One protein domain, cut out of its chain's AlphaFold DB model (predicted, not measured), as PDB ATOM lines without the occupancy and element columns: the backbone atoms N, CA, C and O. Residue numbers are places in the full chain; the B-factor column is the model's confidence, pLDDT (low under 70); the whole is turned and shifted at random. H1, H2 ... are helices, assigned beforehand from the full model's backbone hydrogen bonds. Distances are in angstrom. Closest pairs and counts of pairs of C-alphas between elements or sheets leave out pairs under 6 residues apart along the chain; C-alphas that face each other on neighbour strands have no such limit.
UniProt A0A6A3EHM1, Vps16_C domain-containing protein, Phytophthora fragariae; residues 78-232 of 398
ATOM      1  N   PHE A  78     157.698 329.049 269.003       49.72
ATOM      2  CA  PHE A  78     158.634 330.167 269.154       49.72
ATOM      3  C   PHE A  78     159.548 329.992 270.383       49.72
ATOM      4  O   PHE A  78     159.045 329.827 271.493       49.72
ATOM      5  N   PRO A  79     160.885 330.074 270.258       51.88
ATOM      6  CA  PRO A  79     161.738 330.178 271.434       51.88
ATOM      7  C   PRO A  79     161.496 331.540 272.101       51.88
ATOM      8  O   PRO A  79     161.892 332.571 271.568       51.88
ATOM      9  N   VAL A  80     160.855 331.545 273.275       50.91
ATOM     10  CA  VAL A  80     160.548 332.754 274.077       50.91
ATOM     11  C   VAL A  80     161.808 333.585 274.378       50.91
ATOM     12  O   VAL A  80     161.736 334.796 274.548       50.91
ATOM     13  N   MET A  81     162.980 332.949 274.362       53.56
ATOM     14  CA  MET A  81     164.288 333.578 274.527       53.56
ATOM     15  C   MET A  81     165.005 333.652 273.172       53.56
ATOM     16  O   MET A  81     165.742 332.730 272.813       53.56
ATOM     17  N   VAL A  82     164.807 334.737 272.418       57.28
ATOM     18  CA  VAL A  82     165.623 335.010 271.224       57.28
ATOM     19  C   VAL A  82     166.724 336.006 271.558       57.28
ATOM     20  O   VAL A  82     166.464 337.097 272.058       57.28
ATOM     21  N   THR A  83     167.972 335.644 271.265       54.88
ATOM     22  CA  THR A  83     169.104 336.566 271.379       54.88
ATOM     23  C   THR A  83     169.015 337.623 270.282       54.88
ATOM     24  O   THR A  83     169.074 337.279 269.102       54.88
ATOM     25  N   MET A  84     168.891 338.893 270.666       60.69
ATOM     26  CA  MET A  84     168.904 340.030 269.741       60.69
ATOM     27  C   MET A  84     170.283 340.683 269.751       60.69
ATOM     28  O   MET A  84     170.792 341.003 270.827       60.69
ATOM     29  N   GLN A  85     170.893 340.872 268.578       56.72
ATOM     30  CA  GLN A  85     172.186 341.564 268.477       56.72
ATOM     31  C   GLN A  85     172.015 343.080 268.310       56.72
ATOM     32  O   GLN A  85     172.903 343.840 268.689       56.72
ATOM     33  N   GLU A  86     170.872 343.517 267.778       66.38
ATOM     34  CA  GLU A  86     170.564 344.917 267.488       66.38
ATOM     35  C   GLU A  86     169.103 345.240 267.853       66.38
ATOM     36  O   GLU A  86     168.217 344.382 267.776       66.38
ATOM     37  N   GLU A  87     168.828 346.477 268.274       72.88
ATOM     38  CA  GLU A  87     167.450 346.918 268.514       72.88
ATOM     39  C   GLU A  87     166.692 347.064 267.187       72.88
ATOM     40  O   GLU A  87     167.173 347.688 266.243       72.88
ATOM     41  N   LEU A  88     165.473 346.523 267.124       78.31
ATOM     42  CA  LEU A  88     164.597 346.655 265.956       78.31
ATOM     43  C   LEU A  88     163.931 348.028 266.011       78.31
ATOM     44  O   LEU A  88     162.935 348.210 266.711       78.31
ATOM     45  N   ARG A  89     164.513 349.001 265.313       78.81
ATOM     46  CA  ARG A  89     163.979 350.359 265.209       78.81
ATOM     47  C   ARG A  89     163.502 350.611 263.795       78.81
ATOM     48  O   ARG A  89     164.223 350.314 262.848       78.81
ATOM     49  N   PHE A  90     162.307 351.174 263.678       77.44
ATOM     50  CA  PHE A  90     161.772 351.604 262.400       77.44
ATOM     51  C   PHE A  90     161.999 353.107 262.216       77.44
ATOM     52  O   PHE A  90     161.496 353.918 262.999       77.44
ATOM     53  N   GLU A  91     162.729 353.490 261.167       74.75
ATOM     54  CA  GLU A  91     162.857 354.887 260.756       74.75
ATOM     55  C   GLU A  91     161.946 355.159 259.555       74.75
ATOM     56  O   GLU A  91     161.975 354.450 258.555       74.75
ATOM     57  N   ALA A  92     161.140 356.224 259.612       56.50
ATOM     58  CA  ALA A  92     160.206 356.569 258.532       56.50
ATOM     59  C   ALA A  92     160.902 356.834 257.175       56.50
ATOM     60  O   ALA A  92     160.260 356.763 256.128       56.50
ATOM     61  N   GLY A  93     162.215 357.104 257.180       55.78
ATOM     62  CA  GLY A  93     163.040 357.197 255.973       55.78
ATOM     63  C   GLY A  93     163.121 355.883 255.186       55.78
ATOM     64  O   GLY A  93     163.168 355.926 253.956       55.78
ATOM     65  N   ASP A  94     163.010 354.730 255.851       53.19
ATOM     66  CA  ASP A  94     163.031 353.410 255.208       53.19
ATOM     67  C   ASP A  94     161.813 353.189 254.300       53.19
ATOM     68  O   ASP A  94     161.908 352.501 253.283       53.19
ATOM     69  N   ALA A  95     160.687 353.853 254.594       50.78
ATOM     70  CA  ALA A  95     159.495 353.816 253.750       50.78
ATOM     71  C   ALA A  95     159.634 354.618 252.450       50.78
ATOM     72  O   ALA A  95     158.969 354.316 251.461       50.78
ATOM     73  N   SER A  96     160.526 355.611 252.414       44.44
ATOM     74  CA  SER A  96     160.765 356.442 251.226       44.44
ATOM     75  C   SER A  96     161.687 355.786 250.190       44.44
ATOM     76  O   SER A  96     161.736 356.218 249.039       44.44
ATOM     77  N   HIS A  97     162.379 354.703 250.565       44.53
ATOM     78  CA  HIS A  97     163.205 353.909 249.655       44.53
ATOM     79  C   HIS A  97     162.418 352.830 248.893       44.53
ATOM     80  O   HIS A  97     163.020 352.071 248.127       44.53
ATOM     81  N   HIS A  98     161.082 352.812 249.019       46.88
ATOM     82  CA  HIS A  98     160.174 352.072 248.136       46.88
ATOM     83  C   HIS A  98     160.211 352.643 246.723       46.88
ATOM     84  O   HIS A  98     159.318 353.353 246.271       46.88
ATOM     85  N   THR A  99     161.270 352.308 245.996       40.03
ATOM     86  CA  THR A  99     161.218 352.271 244.540       40.03
ATOM     87  C   THR A  99     160.640 350.911 244.163       40.03
ATOM     88  O   THR A  99     161.293 349.890 244.402       40.03
ATOM     89  N   PRO A 100     159.419 350.848 243.601       38.44
ATOM     90  CA  PRO A 100     158.904 349.606 243.063       38.44
ATOM     91  C   PRO A 100     159.789 349.240 241.873       38.44
ATOM     92  O   PRO A 100     159.741 349.867 240.818       38.44
ATOM     93  N   LEU A 101     160.661 348.252 242.061       44.34
ATOM     94  CA  LEU A 101     161.468 347.690 240.985       44.34
ATOM     95  C   LEU A 101     160.577 346.763 240.157       44.34
ATOM     96  O   LEU A 101     160.621 345.538 240.268       44.34
ATOM     97  N   GLU A 102     159.761 347.376 239.305       38.31
ATOM     98  CA  GLU A 102     159.335 346.738 238.070       38.31
ATOM     99  C   GLU A 102     160.582 346.230 237.324       38.31
ATOM    100  O   GLU A 102     161.522 346.972 237.044       38.31
ATOM    101  N   GLY A 103     160.608 344.934 237.005       42.44
ATOM    102  CA  GLY A 103     161.356 344.432 235.848       42.44
ATOM    103  C   GLY A 103     162.887 344.350 235.927       42.44
ATOM    104  O   GLY A 103     163.526 344.275 234.881       42.44
ATOM    105  N   GLY A 104     163.507 344.316 237.109       42.19
ATOM    106  CA  GLY A 104     164.957 344.104 237.216       42.19
ATOM    107  C   GLY A 104     165.374 342.677 236.835       42.19
ATOM    108  O   GLY A 104     165.067 341.727 237.557       42.19
ATOM    109  N   VAL A 105     166.082 342.522 235.713       47.69
ATOM    110  CA  VAL A 105     166.773 341.284 235.306       47.69
ATOM    111  C   VAL A 105     167.564 340.717 236.501       47.69
ATOM    112  O   VAL A 105     168.262 341.490 237.158       47.69
ATOM    113  N   PRO A 106     167.469 339.409 236.816       55.28
ATOM    114  CA  PRO A 106     168.260 338.799 237.887       55.28
ATOM    115  C   PRO A 106     169.749 339.051 237.642       55.28
ATOM    116  O   PRO A 106     170.280 338.695 236.588       55.28
ATOM    117  N   ALA A 107     170.400 339.706 238.602       64.44
ATOM    118  CA  ALA A 107     171.735 340.274 238.428       64.44
ATOM    119  C   ALA A 107     172.835 339.200 238.446       64.44
ATOM    120  O   ALA A 107     173.933 339.434 237.944       64.44
ATOM    121  N   SER A 108     172.543 338.016 238.996       76.19
ATOM    122  CA  SER A 108     173.493 336.910 239.126       76.19
ATOM    123  C   SER A 108     172.941 335.577 238.608       76.19
ATOM    124  O   SER A 108     171.728 335.358 238.490       76.19
ATOM    125  N   LEU A 109     173.849 334.653 238.276       81.69
ATOM    126  CA  LEU A 109     173.504 333.287 237.876       81.69
ATOM    127  C   LEU A 109     172.758 332.563 239.006       81.69
ATOM    128  O   LEU A 109     171.796 331.837 238.766       81.69
ATOM    129  N   GLU A 110     173.161 332.803 240.247       83.56
ATOM    130  CA  GLU A 110     172.563 332.198 241.427       83.56
ATOM    131  C   GLU A 110     171.142 332.725 241.687       83.56
ATOM    132  O   GLU A 110     170.269 331.948 242.073       83.56
ATOM    133  N   GLU A 111     170.861 334.006 241.407       84.62
ATOM    134  CA  GLU A 111     169.500 334.562 241.482       84.62
ATOM    135  C   GLU A 111     168.580 333.928 240.425       84.62
ATOM    136  O   GLU A 111     167.429 333.597 240.718       84.62
ATOM    137  N   ASN A 112     169.095 333.684 239.214       85.44
ATOM    138  CA  ASN A 112     168.366 332.976 238.157       85.44
ATOM    139  C   ASN A 112     168.009 331.538 238.560       85.44
ATOM    140  O   ASN A 112     166.871 331.100 238.372       85.44
ATOM    141  N   ILE A 113     168.969 330.813 239.140       85.62
ATOM    142  CA  ILE A 113     168.746 329.450 239.632       85.62
ATOM    143  C   ILE A 113     167.722 329.471 240.774       85.62
ATOM    144  O   ILE A 113     166.789 328.666 240.773       85.62
ATOM    145  N   LEU A 114     167.835 330.419 241.712       87.19
ATOM    146  CA  LEU A 114     166.889 330.560 242.821       87.19
ATOM    147  C   LEU A 114     165.464 330.828 242.323       87.19
ATOM    148  O   LEU A 114     164.522 330.199 242.812       87.19
ATOM    149  N   LYS A 115     165.304 331.707 241.325       88.81
ATOM    150  CA  LYS A 115     164.020 331.968 240.665       88.81
ATOM    151  C   LYS A 115     163.428 330.684 240.089       88.81
ATOM    152  O   LYS A 115     162.289 330.348 240.406       88.81
ATOM    153  N   GLY A 116     164.212 329.936 239.308       86.88
ATOM    154  CA  GLY A 116     163.777 328.673 238.705       86.88
ATOM    155  C   GLY A 116     163.347 327.632 239.743       86.88
ATOM    156  O   GLY A 116     162.286 327.018 239.612       86.88
ATOM    157  N   LEU A 117     164.120 327.484 240.823       88.38
ATOM    158  CA  LEU A 117     163.796 326.565 241.915       88.38
ATOM    159  C   LEU A 117     162.537 326.984 242.684       88.38
ATOM    160  O   LEU A 117     161.739 326.126 243.061       88.38
ATOM    161  N   CYS A 118     162.334 328.285 242.905       87.38
ATOM    162  CA  CYS A 118     161.161 328.796 243.612       87.38
ATOM    163  C   CYS A 118     159.876 328.694 242.783       87.38
ATOM    164  O   CYS A 118     158.817 328.454 243.361       87.38
ATOM    165  N   SER A 119     159.965 328.844 241.458       87.75
ATOM    166  CA  SER A 119     158.828 328.710 240.540       87.75
ATOM    167  C   SER A 119     158.413 327.255 240.295       87.75
ATOM    168  O   SER A 119     157.251 327.008 239.982       87.75
ATOM    169  N   ASN A 120     159.321 326.286 240.447       89.44
ATOM    170  CA  ASN A 120     159.002 324.872 240.260       89.44
ATOM    171  C   ASN A 120     158.481 324.233 241.570       89.44
ATOM    172  O   ASN A 120     159.236 324.131 242.543       89.44
ATOM    173  N   PRO A 121     157.225 323.745 241.622       82.06
ATOM    174  CA  PRO A 121     156.657 323.137 242.828       82.06
ATOM    175  C   PRO A 121     157.381 321.850 243.258       82.06
ATOM    176  O   PRO A 121     157.428 321.563 244.451       82.06
ATOM    177  N   LEU A 122     158.012 321.126 242.327       84.56
ATOM    178  CA  LEU A 122     158.718 319.864 242.588       84.56
ATOM    179  C   LEU A 122     160.135 320.050 243.154       84.56
ATOM    180  O   LEU A 122     160.768 319.075 243.557       84.56
ATOM    181  N   SER A 123     160.652 321.281 243.197       87.50
ATOM    182  CA  SER A 123     161.972 321.557 243.773       87.50
ATOM    183  C   SER A 123     162.029 321.158 245.245       87.50
ATOM    184  O   SER A 123     161.107 321.453 246.011       87.50
ATOM    185  N   THR A 124     163.135 320.544 245.667       88.94
ATOM    186  CA  THR A 124     163.339 320.168 247.069       88.94
ATOM    187  C   THR A 124     163.780 321.373 247.913       88.94
ATOM    188  O   THR A 124     164.542 322.214 247.425       88.94
ATOM    189  N   PRO A 125     163.362 321.461 249.192       86.81
ATOM    190  CA  PRO A 125     163.834 322.499 250.117       86.81
ATOM    191  C   PRO A 125     165.365 322.540 250.248       86.81
ATOM    192  O   PRO A 125     165.955 323.614 250.289       86.81
ATOM    193  N   ASP A 126     166.024 321.377 250.219       88.25
ATOM    194  CA  ASP A 126     167.490 321.265 250.271       88.25
ATOM    195  C   ASP A 126     168.186 321.956 249.082       88.25
ATOM    196  O   ASP A 126     169.206 322.627 249.248       88.25
ATOM    197  N   SER A 127     167.602 321.873 247.881       89.31
ATOM    198  CA  SER A 127     168.145 322.553 246.695       89.31
ATOM    199  C   SER A 127     168.050 324.073 246.826       89.31
ATOM    200  O   SER A 127     169.003 324.784 246.513       89.31
ATOM    201  N   ILE A 128     166.919 324.570 247.336       89.06
ATOM    202  CA  ILE A 128     166.714 326.000 247.611       89.06
ATOM    203  C   ILE A 128     167.730 326.474 248.661       89.06
ATOM    204  O   ILE A 128     168.350 327.522 248.489       89.06
ATOM    205  N   PHE A 129     167.972 325.667 249.697       88.62
ATOM    206  CA  PHE A 129     168.931 325.990 250.752       88.62
ATOM    207  C   PHE A 129     170.360 326.119 250.249       88.62
ATOM    208  O   PHE A 129     171.025 327.112 250.538       88.62
ATOM    209  N   LYS A 130     170.830 325.146 249.467       90.19
ATOM    210  CA  LYS A 130     172.192 325.156 248.922       90.19
ATOM    211  C   LYS A 130     172.465 326.416 248.105       90.19
ATOM    212  O   LYS A 130     173.511 327.038 248.280       90.19
ATOM    213  N   ILE A 131     171.506 326.821 247.272       90.62
ATOM    214  CA  ILE A 131     171.614 328.045 246.473       90.62
ATOM    215  C   ILE A 131     171.563 329.295 247.355       90.62
ATOM    216  O   ILE A 131     172.351 330.211 247.145       90.62
ATOM    217  N   MET A 132     170.720 329.328 248.391       88.06
ATOM    218  CA  MET A 132     170.711 330.439 249.352       88.06
ATOM    219  C   MET A 132     172.044 330.586 250.099       88.06
ATOM    220  O   MET A 132     172.526 331.701 250.265       88.06
ATOM    221  N   VAL A 133     172.682 329.484 250.505       87.94
ATOM    222  CA  VAL A 133     174.008 329.519 251.148       87.94
ATOM    223  C   VAL A 133     175.082 330.029 250.183       87.94
ATOM    224  O   VAL A 133     175.988 330.746 250.601       87.94
ATOM    225  N   GLN A 134     175.001 329.681 248.898       87.69
ATOM    226  CA  GLN A 134     175.913 330.201 247.873       87.69
ATOM    227  C   GLN A 134     175.687 331.696 247.615       87.69
ATOM    228  O   GLN A 134     176.653 332.455 247.598       87.69
ATOM    229  N   LEU A 135     174.428 332.133 247.518       86.94
ATOM    230  CA  LEU A 135     174.052 333.546 247.414       86.94
ATOM    231  C   LEU A 135     174.527 334.363 248.615       86.94
ATOM    232  O   LEU A 135     175.014 335.470 248.436       86.94
ATOM    233  N   GLY A 136     174.440 333.822 249.830       84.12
ATOM    234  CA  GLY A 136     174.936 334.497 251.033       84.12
ATOM    235  C   GLY A 136     176.462 334.634 251.087       84.12
ATOM    236  O   GLY A 136     176.977 335.422 251.874       84.12
ATOM    237  N   LYS A 137     177.205 333.880 250.263       86.25
ATOM    238  CA  LYS A 137     178.662 334.040 250.110       86.25
ATOM    239  C   LYS A 137     179.022 335.102 249.072       86.25
ATOM    240  O   LYS A 137     180.088 335.703 249.190       86.25
ATOM    241  N   SER A 138     178.179 335.302 248.057       83.00
ATOM    242  CA  SER A 138     178.415 336.269 246.980       83.00
ATOM    243  C   SER A 138     177.833 337.651 247.278       83.00
ATOM    244  O   SER A 138     178.477 338.654 246.985       83.00
ATOM    245  N   LEU A 139     176.653 337.709 247.896       83.12
ATOM    246  CA  LEU A 139     175.950 338.931 248.280       83.12
ATOM    247  C   LEU A 139     176.113 339.196 249.779       83.12
ATOM    248  O   LEU A 139     176.084 338.270 250.590       83.12
ATOM    249  N   ARG A 140     176.258 340.468 250.165       78.31
ATOM    250  CA  ARG A 140     176.407 340.868 251.574       78.31
ATOM    251  C   ARG A 140     175.098 341.421 252.136       78.31
ATOM    252  O   ARG A 140     174.434 342.213 251.475       78.31
ATOM    253  N   GLY A 141     174.778 341.032 253.373       79.31
ATOM    254  CA  GLY A 141     173.743 341.643 254.222       79.31
ATOM    255  C   GLY A 141     172.430 341.955 253.498       79.31
ATOM    256  O   GLY A 141     171.718 341.050 253.064       79.31
ATOM    257  N   ASP A 142     172.131 343.244 253.349       81.69
ATOM    258  CA  ASP A 142     170.853 343.743 252.832       81.69
ATOM    259  C   ASP A 142     170.594 343.375 251.366       81.69
ATOM    260  O   ASP A 142     169.447 343.133 250.990       81.69
ATOM    261  N   GLU A 143     171.632 343.265 250.531       83.06
ATOM    262  CA  GLU A 143     171.475 342.836 249.133       83.06
ATOM    263  C   GLU A 143     171.012 341.380 249.055       83.06
ATOM    264  O   GLU A 143     170.114 341.042 248.280       83.06
ATOM    265  N   PHE A 144     171.576 340.525 249.910       86.88
ATOM    266  CA  PHE A 144     171.154 339.135 250.037       86.88
ATOM    267  C   PHE A 144     169.699 339.041 250.517       86.88
ATOM    268  O   PHE A 144     168.894 338.339 249.900       86.88
ATOM    269  N   LEU A 145     169.337 339.786 251.569       85.69
ATOM    270  CA  LEU A 145     167.969 339.804 252.100       85.69
ATOM    271  C   LEU A 145     166.965 340.334 251.072       85.69
ATOM    272  O   LEU A 145     165.868 339.786 250.950       85.69
ATOM    273  N   ARG A 146     167.349 341.340 250.278       85.00
ATOM    274  CA  ARG A 146     166.531 341.870 249.183       85.00
ATOM    275  C   ARG A 146     166.288 340.807 248.112       85.00
ATOM    276  O   ARG A 146     165.147 340.620 247.704       85.00
ATOM    277  N   VAL A 147     167.322 340.075 247.685       85.75
ATOM    278  CA  VAL A 147     167.202 339.018 246.660       85.75
ATOM    279  C   VAL A 147     166.375 337.832 247.152       85.75
ATOM    280  O   VAL A 147     165.428 337.428 246.476       85.75
ATOM    281  N   VAL A 148     166.675 337.292 248.337       87.12
ATOM    282  CA  VAL A 148     165.884 336.206 248.948       87.12
ATOM    283  C   VAL A 148     164.446 336.656 249.169       87.12
ATOM    284  O   VAL A 148     163.500 335.888 248.970       87.12
ATOM    285  N   GLY A 149     164.277 337.926 249.527       83.81
ATOM    286  CA  GLY A 149     162.992 338.522 249.781       83.81
ATOM    287  C   GLY A 149     162.042 338.503 248.582       83.81
ATOM    288  O   GLY A 149     160.855 338.225 248.773       83.81
ATOM    289  N   LYS A 150     162.551 338.702 247.361       86.06
ATOM    290  CA  LYS A 150     161.749 338.678 246.123       86.06
ATOM    291  C   LYS A 150     160.989 337.364 245.914       86.06
ATOM    292  O   LYS A 150     159.949 337.358 245.261       86.06
ATOM    293  N   TYR A 151     161.498 336.249 246.443       88.75
ATOM    294  CA  TYR A 151     160.953 334.915 246.193       88.75
ATOM    295  C   TYR A 151     160.250 334.357 247.446       88.75
ATOM    296  O   TYR A 151     160.924 333.952 248.396       88.75
ATOM    297  N   PRO A 152     158.903 334.240 247.470       85.69
ATOM    298  CA  PRO A 152     158.154 333.855 248.675       85.69
ATOM    299  C   PRO A 152     158.545 332.499 249.275       85.69
ATOM    300  O   PRO A 152     158.487 332.303 250.489       85.69
ATOM    301  N   ARG A 153     158.938 331.530 248.436       86.88
ATOM    302  CA  ARG A 153     159.359 330.199 248.895       86.88
ATOM    303  C   ARG A 153     160.729 330.243 249.580       86.88
ATOM    304  O   ARG A 153     160.868 329.663 250.652       86.88
ATOM    305  N   ALA A 154     161.686 330.978 249.011       87.69
ATOM    306  CA  ALA A 154     162.999 331.194 249.617       87.69
ATOM    307  C   ALA A 154     162.893 332.014 250.910       87.69
ATOM    308  O   ALA A 154     163.464 331.623 251.919       87.69
ATOM    309  N   ALA A 155     162.096 333.087 250.916       85.94
ATOM    310  CA  ALA A 155     161.889 333.922 252.099       85.94
ATOM    311  C   ALA A 155     161.280 333.151 253.280       85.94
ATOM    312  O   ALA A 155     161.762 333.272 254.403       85.94
ATOM    313  N   ARG A 156     160.258 332.314 253.033       83.81
ATOM    314  CA  ARG A 156     159.679 331.450 254.077       83.81
ATOM    315  C   ARG A 156     160.697 330.455 254.618       83.81
ATOM    316  O   ARG A 156     160.786 330.269 255.827       83.81
ATOM    317  N   MET A 157     161.479 329.841 253.732       85.38
ATOM    318  CA  MET A 157     162.504 328.891 254.147       85.38
ATOM    319  C   MET A 157     163.610 329.578 254.955       85.38
ATOM    320  O   MET A 157     163.974 329.089 256.018       85.38
ATOM    321  N   PHE A 158     164.073 330.749 254.511       85.38
ATOM    322  CA  PHE A 158     165.039 331.569 255.238       85.38
ATOM    323  C   PHE A 158     164.537 331.909 256.642       85.38
ATOM    324  O   PHE A 158     165.222 331.613 257.614       85.38
ATOM    325  N   ALA A 159     163.318 332.441 256.759       78.19
ATOM    326  CA  ALA A 159     162.713 332.767 258.048       78.19
ATOM    327  C   ALA A 159     162.613 331.534 258.966       78.19
ATOM    328  O   ALA A 159     162.990 331.606 260.133       78.19
ATOM    329  N   SER A 160     162.189 330.382 258.430       78.94
ATOM    330  CA  SER A 160     162.110 329.136 259.206       78.94
ATOM    331  C   SER A 160     163.473 328.667 259.719       78.94
ATOM    332  O   SER A 160     163.586 328.217 260.854       78.94
ATOM    333  N   GLN A 161     164.528 328.823 258.918       79.00
ATOM    334  CA  GLN A 161     165.878 328.443 259.323       79.00
ATOM    335  C   GLN A 161     166.431 329.360 260.398       79.00
ATOM    336  O   GLN A 161     167.099 328.868 261.303       79.00
ATOM    337  N   GLN A 162     166.127 330.658 260.329       73.38
ATOM    338  CA  GLN A 162     166.550 331.584 261.373       73.38
ATOM    339  C   GLN A 162     165.906 331.219 262.724       73.38
ATOM    340  O   GLN A 162     166.580 331.163 263.749       73.38
ATOM    341  N   LEU A 163     164.618 330.860 262.710       65.69
ATOM    342  CA  LEU A 163     163.908 330.405 263.910       65.69
ATOM    343  C   LEU A 163     164.487 329.096 264.474       65.69
ATOM    344  O   LEU A 163     164.765 329.012 265.669       65.69
ATOM    345  N   VAL A 164     164.723 328.089 263.623       66.00
ATOM    346  CA  VAL A 164     165.272 326.779 264.037       66.00
ATOM    347  C   VAL A 164     166.708 326.897 264.552       66.00
ATOM    348  O   VAL A 164     167.082 326.219 265.506       66.00
ATOM    349  N   ALA A 165     167.513 327.778 263.958       59.66
ATOM    350  CA  ALA A 165     168.887 328.017 264.382       59.66
ATOM    351  C   ALA A 165     168.991 328.847 265.676       59.66
ATOM    352  O   ALA A 165     170.108 329.084 266.136       59.66
ATOM    353  N   ARG A 166     167.859 329.299 266.252       60.50
ATOM    354  CA  ARG A 166     167.805 330.314 267.324       60.50
ATOM    355  C   ARG A 166     168.644 331.550 266.983       60.50
ATOM    356  O   ARG A 166     169.240 332.165 267.865       60.50
ATOM    357  N   SER A 167     168.755 331.863 265.697       61.72
ATOM    358  CA  SER A 167     169.563 332.975 265.228       61.72
ATOM    359  C   SER A 167     168.770 334.275 265.284       61.72
ATOM    360  O   SER A 167     167.581 334.310 265.604       61.72
ATOM    361  N   ASP A 168     169.478 335.366 265.021       67.19
ATOM    362  CA  ASP A 168     168.987 336.710 265.257       67.19
ATOM    363  C   ASP A 168     167.731 337.048 264.430       67.19
ATOM    364  O   ASP A 168     167.712 336.980 263.194       67.19
ATOM    365  N   VAL A 169     166.684 337.474 265.137       76.56
ATOM    366  CA  VAL A 169     165.416 337.957 264.578       76.56
ATOM    367  C   VAL A 169     165.611 339.221 263.730       76.56
ATOM    368  O   VAL A 169     164.799 339.490 262.837       76.56
ATOM    369  N   CYS A 170     166.723 339.946 263.915       80.38
ATOM    370  CA  CYS A 170     167.079 341.123 263.124       80.38
ATOM    371  C   CYS A 170     167.055 340.872 261.611       80.38
ATOM    372  O   CYS A 170     166.552 341.715 260.872       80.38
ATOM    373  N   ASN A 171     167.515 339.715 261.121       81.31
ATOM    374  CA  ASN A 171     167.519 339.437 259.678       81.31
ATOM    375  C   ASN A 171     166.108 339.237 259.112       81.31
ATOM    376  O   ASN A 171     165.822 339.663 257.992       81.31
ATOM    377  N   SER A 172     165.216 338.605 259.880       81.62
ATOM    378  CA  SER A 172     163.817 338.449 259.476       81.62
ATOM    379  C   SER A 172     163.106 339.798 259.458       81.62
ATOM    380  O   SER A 172     162.358 340.071 258.525       81.62
ATOM    381  N   TYR A 173     163.363 340.641 260.460       84.88
ATOM    382  CA  TYR A 173     162.840 342.001 260.520       84.88
ATOM    383  C   TYR A 173     163.327 342.851 259.338       84.88
ATOM    384  O   TYR A 173     162.506 343.365 258.579       84.88
ATOM    385  N   LYS A 174     164.649 342.926 259.122       85.19
ATOM    386  CA  LYS A 174     165.263 343.683 258.018       85.19
ATOM    387  C   LYS A 174     164.725 343.227 256.665       85.19
ATOM    388  O   LYS A 174     164.362 344.055 255.839       85.19
ATOM    389  N   MET A 175     164.592 341.915 256.448       84.75
ATOM    390  CA  MET A 175     164.001 341.383 255.218       84.75
ATOM    391  C   MET A 175     162.550 341.847 255.015       84.75
ATOM    392  O   MET A 175     162.187 342.169 253.887       84.75
ATOM    393  N   SER A 176     161.723 341.878 256.063       85.38
ATOM    394  CA  SER A 176     160.334 342.352 255.968       85.38
ATOM    395  C   SER A 176     160.253 343.855 255.687       85.38
ATOM    396  O   SER A 176     159.513 344.264 254.795       85.38
ATOM    397  N   VAL A 177     161.075 344.667 256.359       87.12
ATOM    398  CA  VAL A 177     161.160 346.118 256.106       87.12
ATOM    399  C   VAL A 177     161.614 346.399 254.670       87.12
ATOM    400  O   VAL A 177     160.955 347.148 253.957       87.12
ATOM    401  N   LEU A 178     162.662 345.716 254.191       84.12
ATOM    402  CA  LEU A 178     163.175 345.858 252.819       84.12
ATOM    403  C   LEU A 178     162.166 345.450 251.734       84.12
ATOM    404  O   LEU A 178     162.306 345.862 250.584       84.12
ATOM    405  N   LYS A 179     161.172 344.623 252.074       81.31
ATOM    406  CA  LYS A 179     160.063 344.257 251.181       81.31
ATOM    407  C   LYS A 179     158.903 345.244 251.205       81.31
ATOM    408  O   LYS A 179     158.051 345.159 250.328       81.31
ATOM    409  N   GLY A 180     158.828 346.098 252.224       80.62
ATOM    410  CA  GLY A 180     157.633 346.889 252.523       80.62
ATOM    411  C   GLY A 180     156.518 346.087 253.183       80.62
ATOM    412  O   GLY A 180     155.384 346.547 253.228       80.62
ATOM    413  N   ASP A 181     156.827 344.895 253.694       85.06
ATOM    414  CA  ASP A 181     155.883 344.056 254.429       85.06
ATOM    415  C   ASP A 181     155.919 344.441 255.916       85.06
ATOM    416  O   ASP A 181     156.531 343.776 256.762       85.06
ATOM    417  N   TYR A 182     155.340 345.605 256.220       89.81
ATOM    418  CA  TYR A 182     155.389 346.187 257.560       89.81
ATOM    419  C   TYR A 182     154.531 345.438 258.574       89.81
ATOM    420  O   TYR A 182     154.893 345.415 259.749       89.81
ATOM    421  N   SER A 183     153.452 344.780 258.148       88.12
ATOM    422  CA  SER A 183     152.643 343.928 259.024       88.12
ATOM    423  C   SER A 183     153.455 342.730 259.520       88.12
ATOM    424  O   SER A 183     153.531 342.476 260.725       88.12
ATOM    425  N   GLN A 184     154.194 342.060 258.629       85.69
ATOM    426  CA  GLN A 184     155.103 340.986 259.023       85.69
ATOM    427  C   GLN A 184     156.260 341.500 259.895       85.69
ATOM    428  O   GLN A 184     156.681 340.808 260.826       85.69
ATOM    429  N   ALA A 185     156.789 342.699 259.623       88.06
ATOM    430  CA  ALA A 185     157.806 343.325 260.471       88.06
ATOM    431  C   ALA A 185     157.261 343.637 261.879       88.06
ATOM    432  O   ALA A 185     157.922 343.330 262.872       88.06
ATOM    433  N   ALA A 186     156.042 344.171 261.976       89.12
ATOM    434  CA  ALA A 186     155.365 344.444 263.239       89.12
ATOM    435  C   ALA A 186     155.119 343.163 264.039       89.12
ATOM    436  O   ALA A 186     155.399 343.133 265.235       89.12
ATOM    437  N   ALA A 187     154.687 342.082 263.384       85.94
ATOM    438  CA  ALA A 187     154.501 340.784 264.026       85.94
ATOM    439  C   ALA A 187     155.810 340.247 264.627       85.94
ATOM    440  O   ALA A 187     155.814 339.680 265.718       85.94
ATOM    441  N   VAL A 188     156.939 340.447 263.942       84.06
ATOM    442  CA  VAL A 188     158.265 340.068 264.448       84.06
ATOM    443  C   VAL A 188     158.644 340.885 265.688       84.06
ATOM    444  O   VAL A 188     159.054 340.309 266.697       84.06
ATOM    445  N   VAL A 189     158.467 342.208 265.645       87.56
ATOM    446  CA  VAL A 189     158.767 343.099 266.778       87.56
ATOM    447  C   VAL A 189     157.837 342.830 267.966       87.56
ATOM    448  O   VAL A 189     158.302 342.766 269.101       87.56
ATOM    449  N   GLY A 190     156.542 342.621 267.721       86.62
ATOM    450  CA  GLY A 190     155.552 342.302 268.751       86.62
ATOM    451  C   GLY A 190     155.836 340.966 269.440       86.62
ATOM    452  O   GLY A 190     155.770 340.876 270.664       86.62
ATOM    453  N   LYS A 191     156.253 339.945 268.678       82.06
ATOM    454  CA  LYS A 191     156.722 338.669 269.244       82.06
ATOM    455  C   LYS A 191     157.996 338.836 270.065       82.06
ATOM    456  O   LYS A 191     158.098 338.257 271.139       82.06
ATOM    457  N   ALA A 192     158.947 339.650 269.608       81.62
ATOM    458  CA  ALA A 192     160.144 339.954 270.390       81.62
ATOM    459  C   ALA A 192     159.798 340.683 271.702       81.62
ATOM    460  O   ALA A 192     160.326 340.326 272.749       81.62
ATOM    461  N   ALA A 193     158.847 341.626 271.667       84.94
ATOM    462  CA  ALA A 193     158.347 342.324 272.854       84.94
ATOM    463  C   ALA A 193     157.770 341.371 273.913       84.94
ATOM    464  O   ALA A 193     157.746 341.673 275.104       84.94
ATOM    465  N   TYR A 194     157.268 340.216 273.482       77.88
ATOM    466  CA  TYR A 194     156.697 339.223 274.372       77.88
ATOM    467  C   TYR A 194     157.738 338.500 275.227       77.88
ATOM    468  O   TYR A 194     157.502 338.281 276.412       77.88
ATOM    469  N   GLY A 195     158.883 338.163 274.626       73.12
ATOM    470  CA  GLY A 195     159.994 337.485 275.296       73.12
ATOM    471  C   GLY A 195     160.809 338.388 276.225       73.12
ATOM    472  O   GLY A 195     161.691 337.909 276.936       73.12
ATOM    473  N   ASP A 196     160.531 339.691 276.240       78.44
ATOM    474  CA  ASP A 196     161.242 340.634 277.094       78.44
ATOM    475  C   ASP A 196     160.814 340.543 278.554       78.44
ATOM    476  O   ASP A 196     159.665 340.813 278.912       78.44
ATOM    477  N   SER A 197     161.791 340.294 279.424       74.75
ATOM    478  CA  SER A 197     161.628 340.416 280.872       74.75
ATOM    479  C   SER A 197     161.663 341.871 281.355       74.75
ATOM    480  O   SER A 197     161.092 342.193 282.396       74.75
ATOM    481  N   VAL A 198     162.314 342.772 280.610       83.44
ATOM    482  CA  VAL A 198     162.456 344.183 280.992       83.44
ATOM    483  C   VAL A 198     161.314 345.007 280.403       83.44
ATOM    484  O   VAL A 198     161.236 345.213 279.189       83.44
ATOM    485  N   LEU A 199     160.469 345.551 281.279       83.56
ATOM    486  CA  LEU A 199     159.273 346.316 280.921       83.56
ATOM    487  C   LEU A 199     159.535 347.441 279.911       83.56
ATOM    488  O   LEU A 199     158.819 347.577 278.922       83.56
ATOM    489  N   GLU A 200     160.537 348.275 280.164       86.00
ATOM    490  CA  GLU A 200     160.838 349.432 279.326       86.00
ATOM    491  C   GLU A 200     161.211 349.007 277.901       86.00
ATOM    492  O   GLU A 200     160.801 349.664 276.942       86.00
ATOM    493  N   THR A 201     161.899 347.871 277.754       85.50
ATOM    494  CA  THR A 201     162.248 347.300 276.446       85.50
ATOM    495  C   THR A 201     161.019 346.725 275.738       85.50
ATOM    496  O   THR A 201     160.770 347.066 274.582       85.50
ATOM    497  N   LYS A 202     160.158 345.994 276.463       87.31
ATOM    498  CA  LYS A 202     158.855 345.521 275.970       87.31
ATOM    499  C   LYS A 202     158.003 346.679 275.461       87.31
ATOM    500  O   LYS A 202     157.471 346.640 274.356       87.31
ATOM    501  N   ARG A 203     157.912 347.753 276.247       89.94
ATOM    502  CA  ARG A 203     157.167 348.962 275.887       89.94
ATOM    503  C   ARG A 203     157.747 349.641 274.648       89.94
ATOM    504  O   ARG A 203     156.979 350.097 273.803       89.94
ATOM    505  N   SER A 204     159.071 349.748 274.547       91.06
ATOM    506  CA  SER A 204     159.735 350.312 273.367       91.06
ATOM    507  C   SER A 204     159.391 349.493 272.121       91.06
ATOM    508  O   SER A 204     158.923 350.065 271.138       91.06
ATOM    509  N   ARG A 205     159.510 348.163 272.187       89.81
ATOM    510  CA  ARG A 205     159.200 347.276 271.061       89.81
ATOM    511  C   ARG A 205     157.722 347.321 270.674       89.81
ATOM    512  O   ARG A 205     157.416 347.427 269.494       89.81
ATOM    513  N   LEU A 206     156.794 347.347 271.632       91.94
ATOM    514  CA  LEU A 206     155.364 347.516 271.331       91.94
ATOM    515  C   LEU A 206     155.065 348.857 270.640       91.94
ATOM    516  O   LEU A 206     154.245 348.906 269.726       91.94
ATOM    517  N   LYS A 207     155.756 349.942 271.018       93.62
ATOM    518  CA  LYS A 207     155.648 351.228 270.305       93.62
ATOM    519  C   LYS A 207     156.184 351.140 268.875       93.62
ATOM    520  O   LYS A 207     155.587 351.726 267.979       93.62
ATOM    521  N   GLU A 208     157.279 350.421 268.652       92.56
ATOM    522  CA  GLU A 208     157.810 350.193 267.302       92.56
ATOM    523  C   GLU A 208     156.863 349.327 266.456       92.56
ATOM    524  O   GLU A 208     156.585 349.671 265.309       92.56
ATOM    525  N   ALA A 209     156.276 348.272 267.029       92.44
ATOM    526  CA  ALA A 209     155.252 347.468 266.362       92.44
ATOM    527  C   ALA A 209     154.034 348.319 265.961       92.44
ATOM    528  O   ALA A 209     153.570 348.236 264.826       92.44
ATOM    529  N   PHE A 210     153.574 349.206 266.849       92.62
ATOM    530  CA  PHE A 210     152.495 350.150 266.548       92.62
ATOM    531  C   PHE A 210     152.836 351.073 265.364       92.62
ATOM    532  O   PHE A 210     152.003 351.268 264.477       92.62
ATOM    533  N   LYS A 211     154.061 351.621 265.318       92.56
ATOM    534  CA  LYS A 211     154.520 352.472 264.204       92.56
ATOM    535  C   LYS A 211     154.566 351.713 262.878       92.56
ATOM    536  O   LYS A 211     154.185 352.267 261.854       92.56
ATOM    537  N   LEU A 212     155.017 350.460 262.895       91.31
ATOM    538  CA  LEU A 212     155.065 349.609 261.706       91.31
ATOM    539  C   LEU A 212     153.663 349.284 261.184       91.31
ATOM    540  O   LEU A 212     153.435 349.358 259.981       91.31
ATOM    541  N   LEU A 213     152.707 348.995 262.070       91.12
ATOM    542  CA  LEU A 213     151.308 348.786 261.678       91.12
ATOM    543  C   LEU A 213     150.694 350.063 261.095       91.12
ATOM    544  O   LEU A 213     150.005 349.995 260.079       91.12
ATOM    545  N   GLN A 214     151.014 351.232 261.663       89.94
ATOM    546  CA  GLN A 214     150.623 352.516 261.072       89.94
ATOM    547  C   GLN A 214     151.199 352.674 259.659       89.94
ATOM    548  O   GLN A 214     150.457 352.959 258.725       89.94
ATOM    549  N   ALA A 215     152.499 352.414 259.481       87.88
ATOM    550  CA  ALA A 215     153.148 352.483 258.175       87.88
ATOM    551  C   ALA A 215     152.558 351.477 257.167       87.88
ATOM    552  O   ALA A 215     152.430 351.803 255.987       87.88
ATOM    553  N   SER A 216     152.155 350.282 257.619       87.62
ATOM    554  CA  SER A 216     151.441 349.285 256.803       87.62
ATOM    555  C   SER A 216     150.126 349.848 256.269       87.62
ATOM    556  O   SER A 216     149.869 349.833 255.063       87.62
ATOM    557  N   MET A 217     149.316 350.435 257.152       83.94
ATOM    558  CA  MET A 217     148.041 351.041 256.776       83.94
ATOM    559  C   MET A 217     148.223 352.234 255.836       83.94
ATOM    560  O   MET A 217     147.502 352.334 254.844       83.94
ATOM    561  N   ASP A 218     149.210 353.093 256.094       83.38
ATOM    562  CA  ASP A 218     149.501 354.258 255.256       83.38
ATOM    563  C   ASP A 218     149.964 353.831 253.850       83.38
ATOM    564  O   ASP A 218     149.515 354.387 252.847       83.38
ATOM    565  N   THR A 219     150.792 352.785 253.758       78.81
ATOM    566  CA  THR A 219     151.296 352.245 252.479       78.81
ATOM    567  C   THR A 219     150.214 351.493 251.700       78.81
ATOM    568  O   THR A 219     150.189 351.531 250.473       78.81
ATOM    569  N   SER A 220     149.296 350.826 252.404       70.56
ATOM    570  CA  SER A 220     148.155 350.118 251.807       70.56
ATOM    571  C   SER A 220     146.993 351.039 251.407       70.56
ATOM    572  O   SER A 220     146.017 350.570 250.815       70.56
ATOM    573  N   SER A 221     147.073 352.343 251.702       65.12
ATOM    574  CA  SER A 221     146.041 353.308 251.323       65.12
ATOM    575  C   SER A 221     145.967 353.458 249.796       65.12
ATOM    576  O   SER A 221     146.883 353.929 249.123       65.12
ATOM    577  N   LEU A 222     144.860 352.995 249.215       62.25
ATOM    578  CA  LEU A 222     144.678 352.978 247.768       62.25
ATOM    579  C   LEU A 222     144.295 354.374 247.255       62.25
ATOM    580  O   LEU A 222     143.265 354.928 247.636       62.25
ATOM    581  N   SER A 223     145.077 354.917 246.318       60.72
ATOM    582  CA  SER A 223     144.635 356.056 245.503       60.72
ATOM    583  C   SER A 223     143.513 355.626 244.546       60.72
ATOM    584  O   SER A 223     143.489 354.473 244.104       60.72
ATOM    585  N   ILE A 224     142.620 356.554 244.176       58.06
ATOM    586  CA  ILE A 224     141.448 356.334 243.299       58.06
ATOM    587  C   ILE A 224     141.842 355.687 241.956       58.06
ATOM    588  O   ILE A 224     141.093 354.903 241.384       58.06
ATOM    589  N   THR A 225     143.033 355.980 241.439       58.66
ATOM    590  CA  THR A 225     143.553 355.376 240.202       58.66
ATOM    591  C   THR A 225     143.957 353.911 240.366       58.66
ATOM    592  O   THR A 225     143.818 353.129 239.431       58.66
ATOM    593  N   SER A 226     144.432 353.527 241.549       60.34
ATOM    594  CA  SER A 226     144.854 352.160 241.892       60.34
ATOM    595  C   SER A 226     143.676 351.247 242.241       60.34
ATOM    596  O   SER A 226     143.761 350.044 242.030       60.34
ATOM    597  N   THR A 227     142.555 351.785 242.733       61.91
ATOM    598  CA  THR A 227     141.349 350.977 242.986       61.91
ATOM    599  C   THR A 227     140.672 350.524 241.692       61.91
ATOM    600  O   THR A 227     140.140 349.420 241.635       61.91
ATOM    601  N   LEU A 228     140.730 351.341 240.634       60.69
ATOM    602  CA  LEU A 228     140.116 351.054 239.332       60.69
ATOM    603  C   LEU A 228     140.848 349.970 238.521       60.69
ATOM    604  O   LEU A 228     140.263 349.408 237.597       60.69
ATOM    605  N   SER A 229     142.113 349.680 238.839       66.69
ATOM    606  CA  SER A 229     142.927 348.674 238.141       66.69
ATOM    607  C   SER A 229     142.913 347.295 238.806       66.69
ATOM    608  O   SER A 229     143.365 346.320 238.204       66.69
ATOM    609  N   LEU A 230     142.396 347.192 240.033       73.88
ATOM    610  CA  LEU A 230     142.370 345.951 240.796       73.88
ATOM    611  C   LEU A 230     141.086 345.161 240.541       73.88
ATOM    612  O   LEU A 230     139.991 345.705 240.407       73.88
ATOM    613  N   SER A 231     141.217 343.836 240.505       79.25
ATOM    614  CA  SER A 231     140.055 342.949 240.479       79.25
ATOM    615  C   SER A 231     139.322 342.979 241.824       79.25
ATOM    616  O   SER A 231     139.927 343.220 242.871       79.25
ATOM    617  N   ALA A 232     138.024 342.664 241.820       76.69
ATOM    618  CA  ALA A 232     137.222 342.599 243.045       76.69
ATOM    619  C   ALA A 232     137.820 341.655 244.111       76.69
ATOM    620  O   ALA A 232     137.729 341.927 245.306       76.69
TER     621      ALA A 232
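What this domain is: This is residues 78 to 232 of the 398 residues of the protein "Vps16_C domain-containing protein" of Phytophthora fragariae (UniProt A0A6A3EHM1). Four helices, H5 to H8, stand side by side in a stepped file, each running opposite to the one before, and the hairpin of H2 and H3 crosses the file at the H5 end, with H4 in the corner between H3 and H6. The stretch from residue 78 through H1 to H2 makes a long outer arc, and residues 220 to 232, with H9, stick out as a tail. The printed part has 155 residues and is all helix, with nine named helices, H1 to H9 in chain order, and no named strand. It is compact, with a radius of gyration of the C-alphas of 17.0 A, and spans 46 by 45 by 28 A.

Where its parts are: Residues 78 to 92 hold no named element. H1 is residues 93 to 96, with C-alpha 93 at (163.040, 357.197, 255.973). H2 is residues 109 to 119, 15.6 A long, and H3 residues 125 to 138, 20.3 A. H4 is residues 141 to 150, H5 residues 152 to 164, 18.4 A, and H6 residues 169 to 179. H7 is residues 182 to 195, 20.3 A. H8, residues 199 to 219, is the longest at 30.1 A and ends with C-alpha 219 at (151.296, 352.245, 252.479). H9 is residues 224 to 227.

How they stand to each other: H5 is the hub, touching four helices. With residues 152 to 154 alone it touches H2, about perpendicular at 85 degrees, the closest C-alphas being those of Cys 118 and Arg 153, 5.8 A. With residues 154 to 157 alone it touches H3 at 86 degrees, Ile 128 to Ala 154 being the closest C-alphas, 6.7 A. H4 and H5 touch only at the corner. H2 and H3 form a hairpin at a shallow tilt of 26 degrees. H4 touches H6 at a steep tilt of 59 degrees, the closest C-alphas being those of Leu 145 and Met 175, 5.3 A. H5 and H6 form a hairpin, as do H6 and H7, each pair at 16 degrees. H7 and H8 form another at 11 degrees, their closest C-alphas, those of Ala 186 and Ala 209, 4.3 A apart. H1 is close to H6 but not clearly touching, and H9 touches no helix. In H2, H3, H4, H5, H6 and H8 every O i to N i+4 pair is within hydrogen-bond range; in H7 9 of 10 are.

The domain as a whole: The C-alphas farthest apart, those of Ser 197 and Leu 228, are 48.0 A apart. The printed part has no cut. The link from H1 to H2 is long, with 12 residues; the other links are tight. Mean pLDDT of the printed part is 77.0, and residues 78 to 86, 92 to 107, 163 to 168 and 221 to 229 are under 70.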